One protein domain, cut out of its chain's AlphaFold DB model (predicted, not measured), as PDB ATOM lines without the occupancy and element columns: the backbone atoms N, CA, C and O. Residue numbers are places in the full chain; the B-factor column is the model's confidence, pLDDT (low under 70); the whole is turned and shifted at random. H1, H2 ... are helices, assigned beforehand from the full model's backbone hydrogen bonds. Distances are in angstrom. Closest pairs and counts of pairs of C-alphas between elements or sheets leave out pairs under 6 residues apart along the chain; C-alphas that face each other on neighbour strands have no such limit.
ATOM      1  N   ASP A 182      -6.684 -13.344  21.180       89.19
ATOM      2  CA  ASP A 182      -5.670 -12.298  21.311       89.19
ATOM      3  C   ASP A 182      -4.252 -12.890  21.407       89.19
ATOM      4  O   ASP A 182      -3.333 -12.455  20.705       89.19
ATOM      5  N   GLU A 183      -4.075 -13.951  22.198       90.19
ATOM      6  CA  GLU A 183      -2.815 -14.687  22.323       90.19
ATOM      7  C   GLU A 183      -2.429 -15.360  21.001       90.19
ATOM      8  O   GLU A 183      -1.270 -15.297  20.577       90.19
ATOM      9  N   MET A 184      -3.405 -15.955  20.308       91.00
ATOM     10  CA  MET A 184      -3.184 -16.572  18.998       91.00
ATOM     11  C   MET A 184      -2.796 -15.532  17.944       91.00
ATOM     12  O   MET A 184      -1.889 -15.778  17.146       91.00
ATOM     13  N   ALA A 185      -3.419 -14.352  17.959       92.00
ATOM     14  CA  ALA A 185      -3.083 -13.253  17.060       92.00
ATOM     15  C   ALA A 185      -1.627 -12.796  17.242       92.00
ATOM     16  O   ALA A 185      -0.915 -12.569  16.259       92.00
ATOM     17  N   ILE A 186      -1.148 -12.722  18.487       92.19
ATOM     18  CA  ILE A 186       0.250 -12.386  18.786       92.19
ATOM     19  C   ILE A 186       1.198 -13.495  18.342       92.19
ATOM     20  O   ILE A 186       2.237 -13.204  17.749       92.19
ATOM     21  N   LEU A 187       0.850 -14.759  18.575       92.75
ATOM     22  CA  LEU A 187       1.659 -15.887  18.125       92.75
ATOM     23  C   LEU A 187       1.813 -15.888  16.596       92.75
ATOM     24  O   LEU A 187       2.929 -16.010  16.088       92.75
ATOM     25  N   VAL A 188       0.724 -15.656  15.858       92.44
ATOM     26  CA  VAL A 188       0.754 -15.503  14.396       92.44
ATOM     27  C   VAL A 188       1.617 -14.310  13.983       92.44
ATOM     28  O   VAL A 188       2.459 -14.447  13.095       92.44
ATOM     29  N   LEU A 189       1.471 -13.159  14.642       93.12
ATOM     30  CA  LEU A 189       2.307 -11.983  14.394       93.12
ATOM     31  C   LEU A 189       3.798 -12.282  14.581       93.12
ATOM     32  O   LEU A 189       4.606 -11.914  13.728       93.12
ATOM     33  N   ILE A 190       4.170 -12.978  15.657       93.50
ATOM     34  CA  ILE A 190       5.554 -13.382  15.931       93.50
ATOM     35  C   ILE A 190       6.073 -14.283  14.806       93.50
ATOM     36  O   ILE A 190       7.167 -14.039  14.292       93.50
ATOM     37  N   ILE A 191       5.287 -15.270  14.365       93.25
ATOM     38  CA  ILE A 191       5.653 -16.166  13.256       93.25
ATOM     39  C   ILE A 191       5.863 -15.380  11.956       93.25
ATOM     40  O   ILE A 191       6.892 -15.546  11.299       93.25
ATOM     41  N   VAL A 192       4.936 -14.486  11.597       92.62
ATOM     42  CA  VAL A 192       5.053 -13.625  10.406       92.62
ATOM     43  C   VAL A 192       6.291 -12.729  10.505       92.62
ATOM     44  O   VAL A 192       7.040 -12.588   9.534       92.62
ATOM     45  N   GLY A 193       6.565 -12.181  11.689       92.62
ATOM     46  CA  GLY A 193       7.756 -11.388  11.970       92.62
ATOM     47  C   GLY A 193       9.051 -12.181  11.760       92.62
ATOM     48  O   GLY A 193       9.949 -11.708  11.056       92.62
ATOM     49  N   ILE A 194       9.140 -13.405  12.290       92.69
ATOM     50  CA  ILE A 194      10.284 -14.315  12.091       92.69
ATOM     51  C   ILE A 194      10.451 -14.637  10.603       92.69
ATOM     52  O   ILE A 194      11.556 -14.525  10.059       92.69
ATOM     53  N   LEU A 195       9.353 -14.961   9.918       93.06
ATOM     54  CA  LEU A 195       9.354 -15.274   8.493       93.06
ATOM     55  C   LEU A 195       9.845 -14.085   7.653       93.06
ATOM     56  O   LEU A 195      10.615 -14.270   6.707       93.06
ATOM     57  N   SER A 196       9.484 -12.854   8.031       91.94
ATOM     58  CA  SER A 196       9.959 -11.630   7.373       91.94
ATOM     59  C   SER A 196      11.483 -11.450   7.478       91.94
ATOM     60  O   SER A 196      12.117 -10.927   6.555       91.94
ATOM     61  N   ILE A 197      12.092 -11.908   8.578       90.38
ATOM     62  CA  ILE A 197      13.545 -11.869   8.788       90.38
ATOM     63  C   ILE A 197      14.226 -12.964   7.967       90.38
ATOM     64  O   ILE A 197      15.222 -12.681   7.297       90.38
ATOM     65  N   TYR A 198      13.688 -14.185   7.996       91.31
ATOM     66  CA  TYR A 198      14.288 -15.344   7.338       91.31
ATOM     67  C   TYR A 198      14.202 -15.260   5.808       91.31
ATOM     68  O   TYR A 198      15.215 -15.402   5.124       91.31
ATOM     69  N   LEU A 199      13.023 -14.933   5.262       91.75
ATOM     70  CA  LEU A 199      12.807 -14.825   3.813       91.75
ATOM     71  C   LEU A 199      13.405 -13.552   3.199       91.75
ATOM     72  O   LEU A 199      13.468 -13.439   1.976       91.75
ATOM     73  N   LYS A 200      13.817 -12.573   4.019       87.44
ATOM     74  CA  LYS A 200      14.417 -11.289   3.600       87.44
ATOM     75  C   LYS A 200      13.587 -10.489   2.578       87.44
ATOM     76  O   LYS A 200      14.107  -9.567   1.949       87.44
ATOM     77  N   LYS A 201      12.294 -10.794   2.415       88.25
ATOM     78  CA  LYS A 201      11.404 -10.087   1.485       88.25
ATOM     79  C   LYS A 201      10.881  -8.805   2.135       88.25
ATOM     80  O   LYS A 201      10.231  -8.857   3.176       88.25
ATOM     81  N   LYS A 202      11.126  -7.654   1.495       85.94
ATOM     82  CA  LYS A 202      10.724  -6.336   2.020       85.94
ATOM     83  C   LYS A 202       9.209  -6.231   2.240       85.94
ATOM     84  O   LYS A 202       8.800  -5.762   3.291       85.94
ATOM     85  N   TRP A 203       8.389  -6.721   1.307       89.25
ATOM     86  CA  TRP A 203       6.925  -6.631   1.409       89.25
ATOM     87  C   TRP A 203       6.354  -7.364   2.639       89.25
ATOM     88  O   TRP A 203       5.511  -6.802   3.328       89.25
ATOM     89  N   LEU A 204       6.879  -8.552   2.987       89.69
ATOM     90  CA  LEU A 204       6.466  -9.296   4.190       89.69
ATOM     91  C   LEU A 204       6.719  -8.508   5.472       89.69
ATOM     92  O   LEU A 204       5.926  -8.563   6.407       89.69
ATOM     93  N   ARG A 205       7.817  -7.752   5.512       90.12
ATOM     94  CA  ARG A 205       8.113  -6.876   6.642       90.12
ATOM     95  C   ARG A 205       7.089  -5.745   6.750       90.12
ATOM     96  O   ARG A 205       6.624  -5.487   7.852       90.12
ATOM     97  N   TYR A 206       6.736  -5.078   5.651       91.19
ATOM     98  CA  TYR A 206       5.718  -4.017   5.693       91.19
ATOM     99  C   TYR A 206       4.343  -4.566   6.083       91.19
ATOM    100  O   TYR A 206       3.646  -3.922   6.858       91.19
ATOM    101  N   ILE A 207       3.986  -5.774   5.628       91.62
ATOM    102  CA  ILE A 207       2.775  -6.464   6.091       91.62
ATOM    103  C   ILE A 207       2.839  -6.717   7.597       91.62
ATOM    104  O   ILE A 207       1.909  -6.346   8.301       91.62
ATOM    105  N   SER A 208       3.942  -7.283   8.100       92.69
ATOM    106  CA  SER A 208       4.141  -7.504   9.539       92.69
ATOM    107  C   SER A 208       3.954  -6.211  10.334       92.69
ATOM    108  O   SER A 208       3.211  -6.210  11.305       92.69
ATOM    109  N   LEU A 209       4.556  -5.105   9.885       93.00
ATOM    110  CA  LEU A 209       4.440  -3.794  10.531       93.00
ATOM    111  C   LEU A 209       3.021  -3.213  10.455       93.00
ATOM    112  O   LEU A 209       2.553  -2.608  11.413       93.00
ATOM    113  N   GLY A 210       2.324  -3.388   9.331       93.31
ATOM    114  CA  GLY A 210       0.945  -2.931   9.171       93.31
ATOM    115  C   GLY A 210      -0.020  -3.690  10.081       93.31
ATOM    116  O   GLY A 210      -0.805  -3.075  10.801       93.31
ATOM    117  N   ILE A 211       0.082  -5.023  10.103       93.25
ATOM    118  CA  ILE A 211      -0.734  -5.870  10.980       93.25
ATOM    119  C   ILE A 211      -0.373  -5.605  12.443       93.25
ATOM    120  O   ILE A 211      -1.265  -5.485  13.278       93.25
ATOM    121  N   SER A 212       0.913  -5.465  12.773       94.00
ATOM    122  CA  SER A 212       1.327  -5.204  14.150       94.00
ATOM    123  C   SER A 212       0.845  -3.840  14.640       94.00
ATOM    124  O   SER A 212       0.412  -3.731  15.782       94.00
ATOM    125  N   LEU A 213       0.831  -2.816  13.785       94.69
ATOM    126  CA  LEU A 213       0.239  -1.524  14.116       94.69
ATOM    127  C   LEU A 213      -1.262  -1.649  14.411       94.69
ATOM    128  O   LEU A 213      -1.723  -1.117  15.418       94.69
ATOM    129  N   ALA A 214      -2.015  -2.377  13.584       93.81
ATOM    130  CA  ALA A 214      -3.445  -2.589  13.801       93.81
ATOM    131  C   ALA A 214      -3.724  -3.376  15.093       93.81
ATOM    132  O   ALA A 214      -4.511  -2.939  15.931       93.81
ATOM    133  N   ILE A 215      -3.047  -4.510  15.281       93.31
ATOM    134  CA  ILE A 215      -3.309  -5.420  16.398       93.31
ATOM    135  C   ILE A 215      -2.661  -4.913  17.689       93.31
ATOM    136  O   ILE A 215      -3.362  -4.643  18.653       93.31
ATOM    137  N   LEU A 216      -1.336  -4.756  17.738       92.62
ATOM    138  CA  LEU A 216      -0.641  -4.356  18.969       92.62
ATOM    139  C   LEU A 216      -0.827  -2.870  19.293       92.62
ATOM    140  O   LEU A 216      -0.807  -2.510  20.466       92.62
ATOM    141  N   GLY A 217      -0.975  -2.016  18.277       91.19
ATOM    142  CA  GLY A 217      -1.135  -0.573  18.464       91.19
ATOM    143  C   GLY A 217      -2.566  -0.159  18.803       91.19
ATOM    144  O   GLY A 217      -2.765   0.561  19.775       91.19
ATOM    145  N   PHE A 218      -3.556  -0.605  18.025       90.12
ATOM    146  CA  PHE A 218      -4.937  -0.126  18.168       90.12
ATOM    147  C   PHE A 218      -5.874  -1.107  18.873       90.12
ATOM    148  O   PHE A 218      -6.680  -0.672  19.688       90.12
ATOM    149  N   TYR A 219      -5.788  -2.404  18.571       91.06
ATOM    150  CA  TYR A 219      -6.716  -3.393  19.125       91.06
ATOM    151  C   TYR A 219      -6.344  -3.803  20.561       91.06
ATOM    152  O   TYR A 219      -7.136  -3.611  21.477       91.06
ATOM    153  N   LEU A 220      -5.121  -4.299  20.777       86.88
ATOM    154  CA  LEU A 220      -4.643  -4.759  22.088       86.88
ATOM    155  C   LEU A 220      -4.009  -3.648  22.930       86.88
ATOM    156  O   LEU A 220      -3.931  -3.783  24.146       86.88
ATOM    157  N   ASN A 221      -3.511  -2.581  22.293       86.25
ATOM    158  CA  ASN A 221      -2.738  -1.515  22.945       86.25
ATOM    159  C   ASN A 221      -1.629  -2.065  23.879       86.25
ATOM    160  O   ASN A 221      -1.403  -1.575  24.984       86.25
ATOM    161  N   ALA A 222      -0.956  -3.129  23.435       84.81
ATOM    162  CA  ALA A 222      -0.036  -3.939  24.237       84.81
ATOM    163  C   ALA A 222       1.439  -3.671  23.883       84.81
ATOM    164  O   ALA A 222       2.278  -4.572  23.908       84.81
ATOM    165  N   SER A 223       1.778  -2.440  23.491       87.38
ATOM    166  CA  SER A 223       3.159  -2.092  23.144       87.38
ATOM    167  C   SER A 223       4.079  -2.152  24.364       87.38
ATOM    168  O   SER A 223       3.759  -1.593  25.413       87.38
ATOM    169  N   ILE A 224       5.263  -2.746  24.208       87.94
ATOM    170  CA  ILE A 224       6.290  -2.749  25.254       87.94
ATOM    171  C   ILE A 224       6.754  -1.310  25.527       87.94
ATOM    172  O   ILE A 224       7.243  -0.628  24.625       87.94
ATOM    173  N   SER A 225       6.628  -0.882  26.782       84.19
ATOM    174  CA  SER A 225       7.039   0.421  27.302       84.19
ATOM    175  C   SER A 225       8.281   0.319  28.197       84.19
ATOM    176  O   SER A 225       8.668  -0.766  28.639       84.19
ATOM    177  N   ILE A 226       8.894   1.467  28.511       82.25
ATOM    178  CA  ILE A 226      10.041   1.532  29.432       82.25
ATOM    179  C   ILE A 226       9.669   1.090  30.853       82.25
ATOM    180  O   ILE A 226      10.488   0.493  31.546       82.25
ATOM    181  N   SER A 227       8.412   1.303  31.253       75.56
ATOM    182  CA  SER A 227       7.895   0.895  32.559       75.56
ATOM    183  C   SER A 227       7.941  -0.620  32.740       75.56
ATOM    184  O   SER A 227       8.208  -1.091  33.839       75.56
ATOM    185  N   HIS A 228       7.750  -1.400  31.673       81.56
ATOM    186  CA  HIS A 228       7.864  -2.858  31.748       81.56
ATOM    187  C   HIS A 228       9.295  -3.326  32.022       81.56
ATOM    188  O   HIS A 228       9.490  -4.268  32.785       81.56
ATOM    189  N   PHE A 229      10.294  -2.644  31.458       83.50
ATOM    190  CA  PHE A 229      11.696  -2.926  31.768       83.50
ATOM    191  C   PHE A 229      12.063  -2.472  33.181       83.50
ATOM    192  O   PHE A 229      12.714  -3.224  33.898       83.50
ATOM    193  N   ALA A 230      11.600  -1.290  33.601       79.62
ATOM    194  CA  ALA A 230      11.827  -0.784  34.953       79.62
ATOM    195  C   ALA A 230      11.274  -1.746  36.021       79.62
ATOM    196  O   ALA A 230      11.957  -2.045  36.997       79.62
ATOM    197  N   ARG A 231      10.077  -2.306  35.804       75.69
ATOM    198  CA  ARG A 231       9.483  -3.322  36.693       75.69
ATOM    199  C   ARG A 231      10.348  -4.566  36.811       75.69
ATOM    200  O   ARG A 231      10.651  -4.984  37.923       75.69
ATOM    201  N   LEU A 232      10.806  -5.095  35.675       80.62
ATOM    202  CA  LEU A 232      11.688  -6.259  35.649       80.62
ATOM    203  C   LEU A 232      12.979  -6.002  36.442       80.62
ATOM    204  O   LEU A 232      13.419  -6.865  37.193       80.62
ATOM    205  N   THR A 233      13.564  -4.805  36.313       80.25
ATOM    206  CA  THR A 233      14.784  -4.437  37.051       80.25
ATOM    207  C   THR A 233      14.555  -4.218  38.542       80.25
ATOM    208  O   THR A 233      15.466  -4.452  39.327       80.25
ATOM    209  N   LEU A 234      13.354  -3.793  38.933       75.56
ATOM    210  CA  LEU A 234      12.979  -3.571  40.330       75.56
ATOM    211  C   LEU A 234      12.490  -4.852  41.031       75.56
ATOM    212  O   LEU A 234      12.205  -4.811  42.220       75.56
ATOM    213  N   GLY A 235      12.401  -5.981  40.317       71.25
ATOM    214  CA  GLY A 235      11.984  -7.270  40.876       71.25
ATOM    215  C   GLY A 235      10.474  -7.516  40.890       71.25
ATOM    216  O   GLY A 235      10.033  -8.553  41.377       71.25
ATOM    217  N   PHE A 236       9.680  -6.618  40.306       73.62
ATOM    218  CA  PHE A 236       8.231  -6.782  40.192       73.62
ATOM    219  C   PHE A 236       7.901  -7.660  38.977       73.62
ATOM    220  O   PHE A 236       7.878  -7.188  37.835       73.62
ATOM    221  N   LEU A 237       7.686  -8.958  39.215       75.12
ATOM    222  CA  LEU A 237       7.390  -9.949  38.178       75.12
ATOM    223  C   LEU A 237       5.880 -10.234  38.104       75.12
ATOM    224  O   LEU A 237       5.330 -10.785  39.057       75.12
ATOM    225  N   PRO A 238       5.202  -9.913  36.985       73.81
ATOM    226  CA  PRO A 238       3.790 -10.243  36.813       73.81
ATOM    227  C   PRO A 238       3.587 -11.760  36.722       73.81
ATOM    228  O   PRO A 238       4.452 -12.491  36.223       73.81
ATOM    229  N   SER A 239       2.412 -12.238  37.134       75.88
ATOM    230  CA  SER A 239       2.075 -13.661  37.071       75.88
ATOM    231  C   SER A 239       2.173 -14.199  35.629       75.88
ATOM    232  O   SER A 239       1.776 -13.553  34.654       75.88
ATOM    233  N   LEU A 240       2.736 -15.402  35.461       77.69
ATOM    234  CA  LEU A 240       2.930 -16.000  34.131       77.69
ATOM    235  C   LEU A 240       1.601 -16.330  33.443       77.69
ATOM    236  O   LEU A 240       1.466 -16.139  32.238       77.69
ATOM    237  N   LYS A 241       0.625 -16.823  34.208       76.94
ATOM    238  CA  LYS A 241      -0.642 -17.346  33.677       76.94
ATOM    239  C   LYS A 241      -1.582 -16.243  33.192       76.94
ATOM    240  O   LYS A 241      -2.336 -16.466  32.250       76.94
ATOM    241  N   GLU A 242      -1.537 -15.068  33.814       72.38
ATOM    242  CA  GLU A 242      -2.482 -13.984  33.525       72.38
ATOM    243  C   GLU A 242      -1.944 -12.999  32.484       72.38
ATOM    244  O   GLU A 242      -2.728 -12.345  31.798       72.38
ATOM    245  N   HIS A 243      -0.619 -12.924  32.325       81.00
ATOM    246  CA  HIS A 243       0.053 -11.952  31.462       81.00
ATOM    247  C   HIS A 243       0.855 -12.609  30.325       81.00
ATOM    248  O   HIS A 243       1.955 -12.167  29.985       81.00
ATOM    249  N   LEU A 244       0.301 -13.650  29.692       87.31
ATOM    250  CA  LEU A 244       0.965 -14.416  28.621       87.31
ATOM    251  C   LEU A 244       1.432 -13.544  27.452       87.31
ATOM    252  O   LEU A 244       2.562 -13.684  26.982       87.31
ATOM    253  N   ILE A 245       0.587 -12.607  27.015       88.44
ATOM    254  CA  ILE A 245       0.903 -11.635  25.958       88.44
ATOM    255  C   ILE A 245       2.161 -10.837  26.304       88.44
ATOM    256  O   ILE A 245       3.069 -10.694  25.480       88.44
ATOM    257  N   TRP A 246       2.231 -10.336  27.537       87.25
ATOM    258  CA  TRP A 246       3.356  -9.538  28.006       87.25
ATOM    259  C   TRP A 246       4.649 -10.357  28.002       87.25
ATOM    260  O   TRP A 246       5.657  -9.922  27.440       87.25
ATOM    261  N   TRP A 247       4.599 -11.579  28.538       89.25
ATOM    262  CA  TRP A 247       5.734 -12.500  28.566       89.25
ATOM    263  C   TRP A 247       6.207 -12.907  27.168       89.25
ATOM    264  O   TRP A 247       7.416 -12.961  26.926       89.25
ATOM    265  N   ALA A 248       5.290 -13.126  26.224       91.56
ATOM    266  CA  ALA A 248       5.629 -13.408  24.834       91.56
ATOM    267  C   ALA A 248       6.379 -12.229  24.191       91.56
ATOM    268  O   ALA A 248       7.441 -12.414  23.591       91.56
ATOM    269  N   LEU A 249       5.875 -11.004  24.360       91.06
ATOM    270  CA  LEU A 249       6.479  -9.799  23.790       91.06
ATOM    271  C   LEU A 249       7.841  -9.471  24.421       91.06
ATOM    272  O   LEU A 249       8.796  -9.198  23.691       91.06
ATOM    273  N   ILE A 250       7.967  -9.555  25.749       90.69
ATOM    274  CA  ILE A 250       9.244  -9.369  26.458       90.69
ATOM    275  C   ILE A 250      10.269 -10.416  26.023       90.69
ATOM    276  O   ILE A 250      11.412 -10.063  25.725       90.69
ATOM    277  N   SER A 251       9.862 -11.682  25.894       90.56
ATOM    278  CA  SER A 251      10.740 -12.740  25.382       90.56
ATOM    279  C   SER A 251      11.225 -12.415  23.968       90.56
ATOM    280  O   SER A 251      12.416 -12.499  23.676       90.56
ATOM    281  N   VAL A 252      10.338 -11.953  23.086       91.44
ATOM    282  CA  VAL A 252      10.699 -11.538  21.721       91.44
ATOM    283  C   VAL A 252      11.621 -10.313  21.688       91.44
ATOM    284  O   VAL A 252      12.486 -10.215  20.817       91.44
ATOM    285  N   ALA A 253      11.489  -9.389  22.634       91.12
ATOM    286  CA  ALA A 253      12.337  -8.205  22.705       91.12
ATOM    287  C   ALA A 253      13.731  -8.489  23.286       91.12
ATOM    288  O   ALA A 253      14.703  -7.898  22.810       91.12
ATOM    289  N   LEU A 254      13.832  -9.369  24.290       89.88
ATOM    290  CA  LEU A 254      15.067  -9.627  25.042       89.88
ATOM    291  C   LEU A 254      15.798 -10.899  24.613       89.88
ATOM    292  O   LEU A 254      17.015 -10.876  24.475       89.88
ATOM    293  N   VAL A 255      15.083 -11.999  24.384       89.00
ATOM    294  CA  VAL A 255      15.674 -13.327  24.149       89.00
ATOM    295  C   VAL A 255      15.984 -13.542  22.669       89.00
ATOM    296  O   VAL A 255      17.081 -13.954  22.297       89.00
ATOM    297  N   PHE A 256      15.047 -13.206  21.785       87.25
ATOM    298  CA  PHE A 256      15.205 -13.447  20.347       87.25
ATOM    299  C   PHE A 256      16.385 -12.726  19.667       87.25
ATOM    300  O   PHE A 256      16.921 -13.314  18.729       87.25
ATOM    301  N   PRO A 257      16.861 -11.535  20.091       89.00
ATOM    302  CA  PRO A 257      18.076 -10.932  19.530       89.00
ATOM    303  C   PRO A 257      19.353 -11.771  19.708       89.00
ATOM    304  O   PRO A 257      20.319 -11.560  18.981       89.00
ATOM    305  N   PHE A 258      19.387 -12.711  20.660       88.19
ATOM    306  CA  PHE A 258      20.525 -13.623  20.819       88.19
ATOM    307  C   PHE A 258      20.533 -14.729  19.754       88.19
ATOM    308  O   PHE A 258      21.598 -15.190  19.349       88.19
ATOM    309  N   PHE A 259      19.355 -15.119  19.259       87.88
ATOM    310  CA  PHE A 259      19.189 -16.155  18.232       87.88
ATOM    311  C   PHE A 259      19.119 -15.566  16.819       87.88
ATOM    312  O   PHE A 259      19.656 -16.116  15.857       87.88
ATOM    313  N   LEU A 260      18.456 -14.421  16.683       82.69
ATOM    314  CA  LEU A 260      18.273 -13.691  15.440       82.69
ATOM    315  C   LEU A 260      19.245 -12.514  15.408       82.69
ATOM    316  O   LEU A 260      19.289 -11.708  16.324       82.69
ATOM    317  N   ARG A 261      19.945 -12.307  14.286       82.31
ATOM    318  CA  ARG A 261      20.854 -11.150  14.102       82.31
ATOM    319  C   ARG A 261      20.169  -9.770  14.178       82.31
ATOM    320  O   ARG A 261      20.829  -8.751  14.000       82.31
ATOM    321  N   LYS A 262      18.846  -9.728  14.336       86.38
ATOM    322  CA  LYS A 262      18.019  -8.523  14.422       86.38
ATOM    323  C   LYS A 262      17.077  -8.666  15.610       86.38
ATOM    324  O   LYS A 262      16.555  -9.752  15.838       86.38
ATOM    325  N   ASN A 263      16.791  -7.560  16.293       90.44
ATOM    326  CA  ASN A 263      15.738  -7.547  17.299       90.44
ATOM    327  C   ASN A 263      14.369  -7.685  16.611       90.44
ATOM    328  O   ASN A 263      13.941  -6.774  15.899       90.44
ATOM    329  N   LEU A 264      13.719  -8.837  16.795       92.56
ATOM    330  CA  LEU A 264      12.449  -9.179  16.156       92.56
ATOM    331  C   LEU A 264      11.340  -8.187  16.524       92.56
ATOM    332  O   LEU A 264      10.603  -7.757  15.633       92.56
ATOM    333  N   TYR A 265      11.276  -7.769  17.795       93.06
ATOM    334  CA  TYR A 265      10.290  -6.796  18.254       93.06
ATOM    335  C   TYR A 265      10.421  -5.485  17.475       93.06
ATOM    336  O   TYR A 265       9.513  -5.102  16.741       93.06
ATOM    337  N   CYS A 266      11.584  -4.833  17.545       90.88
ATOM    338  CA  CYS A 266      11.789  -3.537  16.894       90.88
ATOM    339  C   CYS A 266      11.740  -3.614  15.363       90.88
ATOM    340  O   CYS A 266      11.353  -2.645  14.722       90.88
ATOM    341  N   TYR A 267      12.132  -4.739  14.761       90.75
ATOM    342  CA  TYR A 267      12.206  -4.870  13.306       90.75
ATOM    343  C   TYR A 267      10.847  -5.121  12.636       90.75
ATOM    344  O   TYR A 267      10.634  -4.627  11.524       90.75
ATOM    345  N   ALA A 268       9.965  -5.904  13.270       92.19
ATOM    346  CA  ALA A 268       8.763  -6.437  12.619       92.19
ATOM    347  C   ALA A 268       7.456  -6.272  13.411       92.19
ATOM    348  O   ALA A 268       6.393  -6.387  12.805       92.19
ATOM    349  N   LEU A 269       7.508  -6.026  14.726       93.31
ATOM    350  CA  LEU A 269       6.320  -6.061  15.593       93.31
ATOM    351  C   LEU A 269       6.005  -4.712  16.242       93.31
ATOM    352  O   LEU A 269       4.841  -4.389  16.441       93.31
ATOM    353  N   CYS A 270       7.016  -3.904  16.553       93.69
ATOM    354  CA  CYS A 270       6.860  -2.655  17.289       93.69
ATOM    355  C   CYS A 270       5.945  -1.663  16.535       93.69
ATOM    356  O   CYS A 270       6.343  -1.168  15.473       93.69
ATOM    357  N   PRO A 271       4.764  -1.309  17.086       93.88
ATOM    358  CA  PRO A 271       3.832  -0.376  16.443       93.88
ATOM    359  C   PRO A 271       4.439   1.010  16.217       93.88
ATOM    360  O   PRO A 271       4.218   1.634  15.183       93.88
ATOM    361  N   PHE A 272       5.272   1.477  17.150       92.25
ATOM    362  CA  PHE A 272       5.951   2.766  17.027       92.25
ATOM    363  C   PHE A 272       6.895   2.798  15.819       92.25
ATOM    364  O   PHE A 272       6.876   3.743  15.030       92.25
ATOM    365  N   TYR A 273       7.665   1.727  15.619       92.31
ATOM    366  CA  TYR A 273       8.530   1.612  14.451       92.31
ATOM    367  C   TYR A 273       7.732   1.486  13.148       92.31
ATOM    368  O   TYR A 273       8.136   2.042  12.122       92.31
ATOM    369  N   ALA A 274       6.585   0.800  13.182       92.94
ATOM    370  CA  ALA A 274       5.674   0.722  12.046       92.94
ATOM    371  C   ALA A 274       5.200   2.117  11.616       92.94
ATOM    372  O   ALA A 274       5.353   2.470  10.448       92.94
ATOM    373  N   VAL A 275       4.732   2.945  12.558       92.88
ATOM    374  CA  VAL A 275       4.320   4.333  12.283       92.88
ATOM    375  C   VAL A 275       5.474   5.145  11.703       92.88
ATOM    376  O   VAL A 275       5.320   5.754  10.649       92.88
ATOM    377  N   GLN A 276       6.651   5.120  12.333       92.81
ATOM    378  CA  GLN A 276       7.826   5.846  11.835       92.81
ATOM    379  C   GLN A 276       8.215   5.431  10.412       92.81
ATOM    380  O   GLN A 276       8.583   6.272   9.592       92.81
ATOM    381  N   THR A 277       8.139   4.132  10.117       89.00
ATOM    382  CA  THR A 277       8.460   3.591   8.794       89.00
ATOM    383  C   THR A 277       7.426   4.040   7.766       89.00
ATOM    384  O   THR A 277       7.802   4.556   6.721       89.00
ATOM    385  N   LEU A 278       6.134   3.917   8.076       84.69
ATOM    386  CA  LEU A 278       5.048   4.331   7.186       84.69
ATOM    387  C   LEU A 278       5.085   5.839   6.902       84.69
ATOM    388  O   LEU A 278       4.935   6.246   5.756       84.69
ATOM    389  N   LEU A 279       5.357   6.666   7.916       86.75
ATOM    390  CA  LEU A 279       5.474   8.118   7.753       86.75
ATOM    391  C   LEU A 279       6.677   8.534   6.897       86.75
ATOM    392  O   LEU A 279       6.612   9.557   6.222       86.75
ATOM    393  N   ASN A 280       7.770   7.769   6.915       86.94
ATOM    394  CA  ASN A 280       8.944   8.061   6.089       86.94
ATOM    395  C   ASN A 280       8.742   7.721   4.608       86.94
ATOM    396  O   ASN A 280       9.372   8.355   3.765       86.94
ATOM    397  N   GLU A 281       7.890   6.745   4.299       81.56
ATOM    398  CA  GLU A 281       7.559   6.359   2.919       81.56
ATOM    399  C   GLU A 281       6.522   7.294   2.283       81.56
ATOM    400  O   GLU A 281       6.364   7.311   1.062       81.56
ATOM    401  N   LEU A 282       5.816   8.099   3.088       77.50
ATOM    402  CA  LEU A 282       4.932   9.123   2.547       77.50
ATOM    403  C   LEU A 282       5.766  10.146   1.764       77.50
ATOM    404  O   LEU A 282       6.764  10.658   2.287       77.50
TER     405      LEU A 282
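AT A GLANCE: This is residues 182 to 282 of the 312 residues of the protein "FMN-binding protein" of Bacteroides sp (UniProt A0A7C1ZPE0). A long helical hairpin, H1 and H2, has the short helix H6 packed across it; H4 packs on the first part of H1, and H7 crosses H2. At one end of the long axis residues 230 to 235, most of them in H3, stick out, and the small helix H5 sits close to H6. The printed part has 101 residues with seven named helices, H1 to H7 in order along it, and no named strand; the class is all helix. It is compact, with a radius of gyration of the C-alphas of 13.5 A, and spans 40 by 28 by 24 A.

HOW THE PARTS SIT: H1, residues 182 to 198, and H2, residues 202 to 219, form a helical hairpin. They touch, closest at the C-alphas of Ser 196 and Arg 205, 5.2 A apart, at a shallow tilt of 21 degrees, opposite ways. H3, residues 226 to 234, touches no helix. H4, residues 244 to 254, touches H1 with H1 residues 183 to 190 alone, closest at the C-alphas of Glu 183 and Ile 245, 6.0 A apart, at a shallow tilt of 21 degrees, the same way. H5, residues 256 to 259, and H4 meet only through their link. H6, residues 264 to 269, is the hub, touching four helices. Its closest C-alphas to H1 are those of Ala 268 and Gly 193, 5.1 A apart, at a steep tilt of 64 degrees. To H2 they are those of Leu 269 and Ser 212, 5.3 A apart, about perpendicular at 77 degrees. To H4 they are those of Tyr 265 and Ala 253, 5.1 A apart, at a steep tilt of 48 degrees. H5 and H6 are close but not clearly touching, with the C-alphas of Phe 256 and Leu 264 at 6.6 A. H7, residues 271 to 281, touches H2, closest at the C-alphas of Pro 271 and Leu 213, 4.4 A apart, at a steep tilt of 50 degrees, opposite ways. H6 and H7 touch only at the corner, and only just, with 3 pairs of C-alphas within 8 A. In H1, H2, H3, H4, H6 and H7 every O i to N i+4 pair is within hydrogen-bond range; H5 is too short for such a pair.

IN THESE COORDINATES: H1 begins at C-alpha 182, (-5.670, -12.298, 21.311); H1 and H2 each measure 24.6 A from first to last C-alpha. H3 measures 12.4 A, H4 15.3 A and H7 15.6 A, and H7 ends at C-alpha 281, (7.559, 6.359, 2.919). H5 and H6 are short.

THE WHOLE: The C-alphas of Gly 235 and Leu 282, the two farthest apart, are 42.3 A apart. The printed part has no cut, and no link is long. The mean pLDDT of the printed part is 87.9, and no printed residue is under 70.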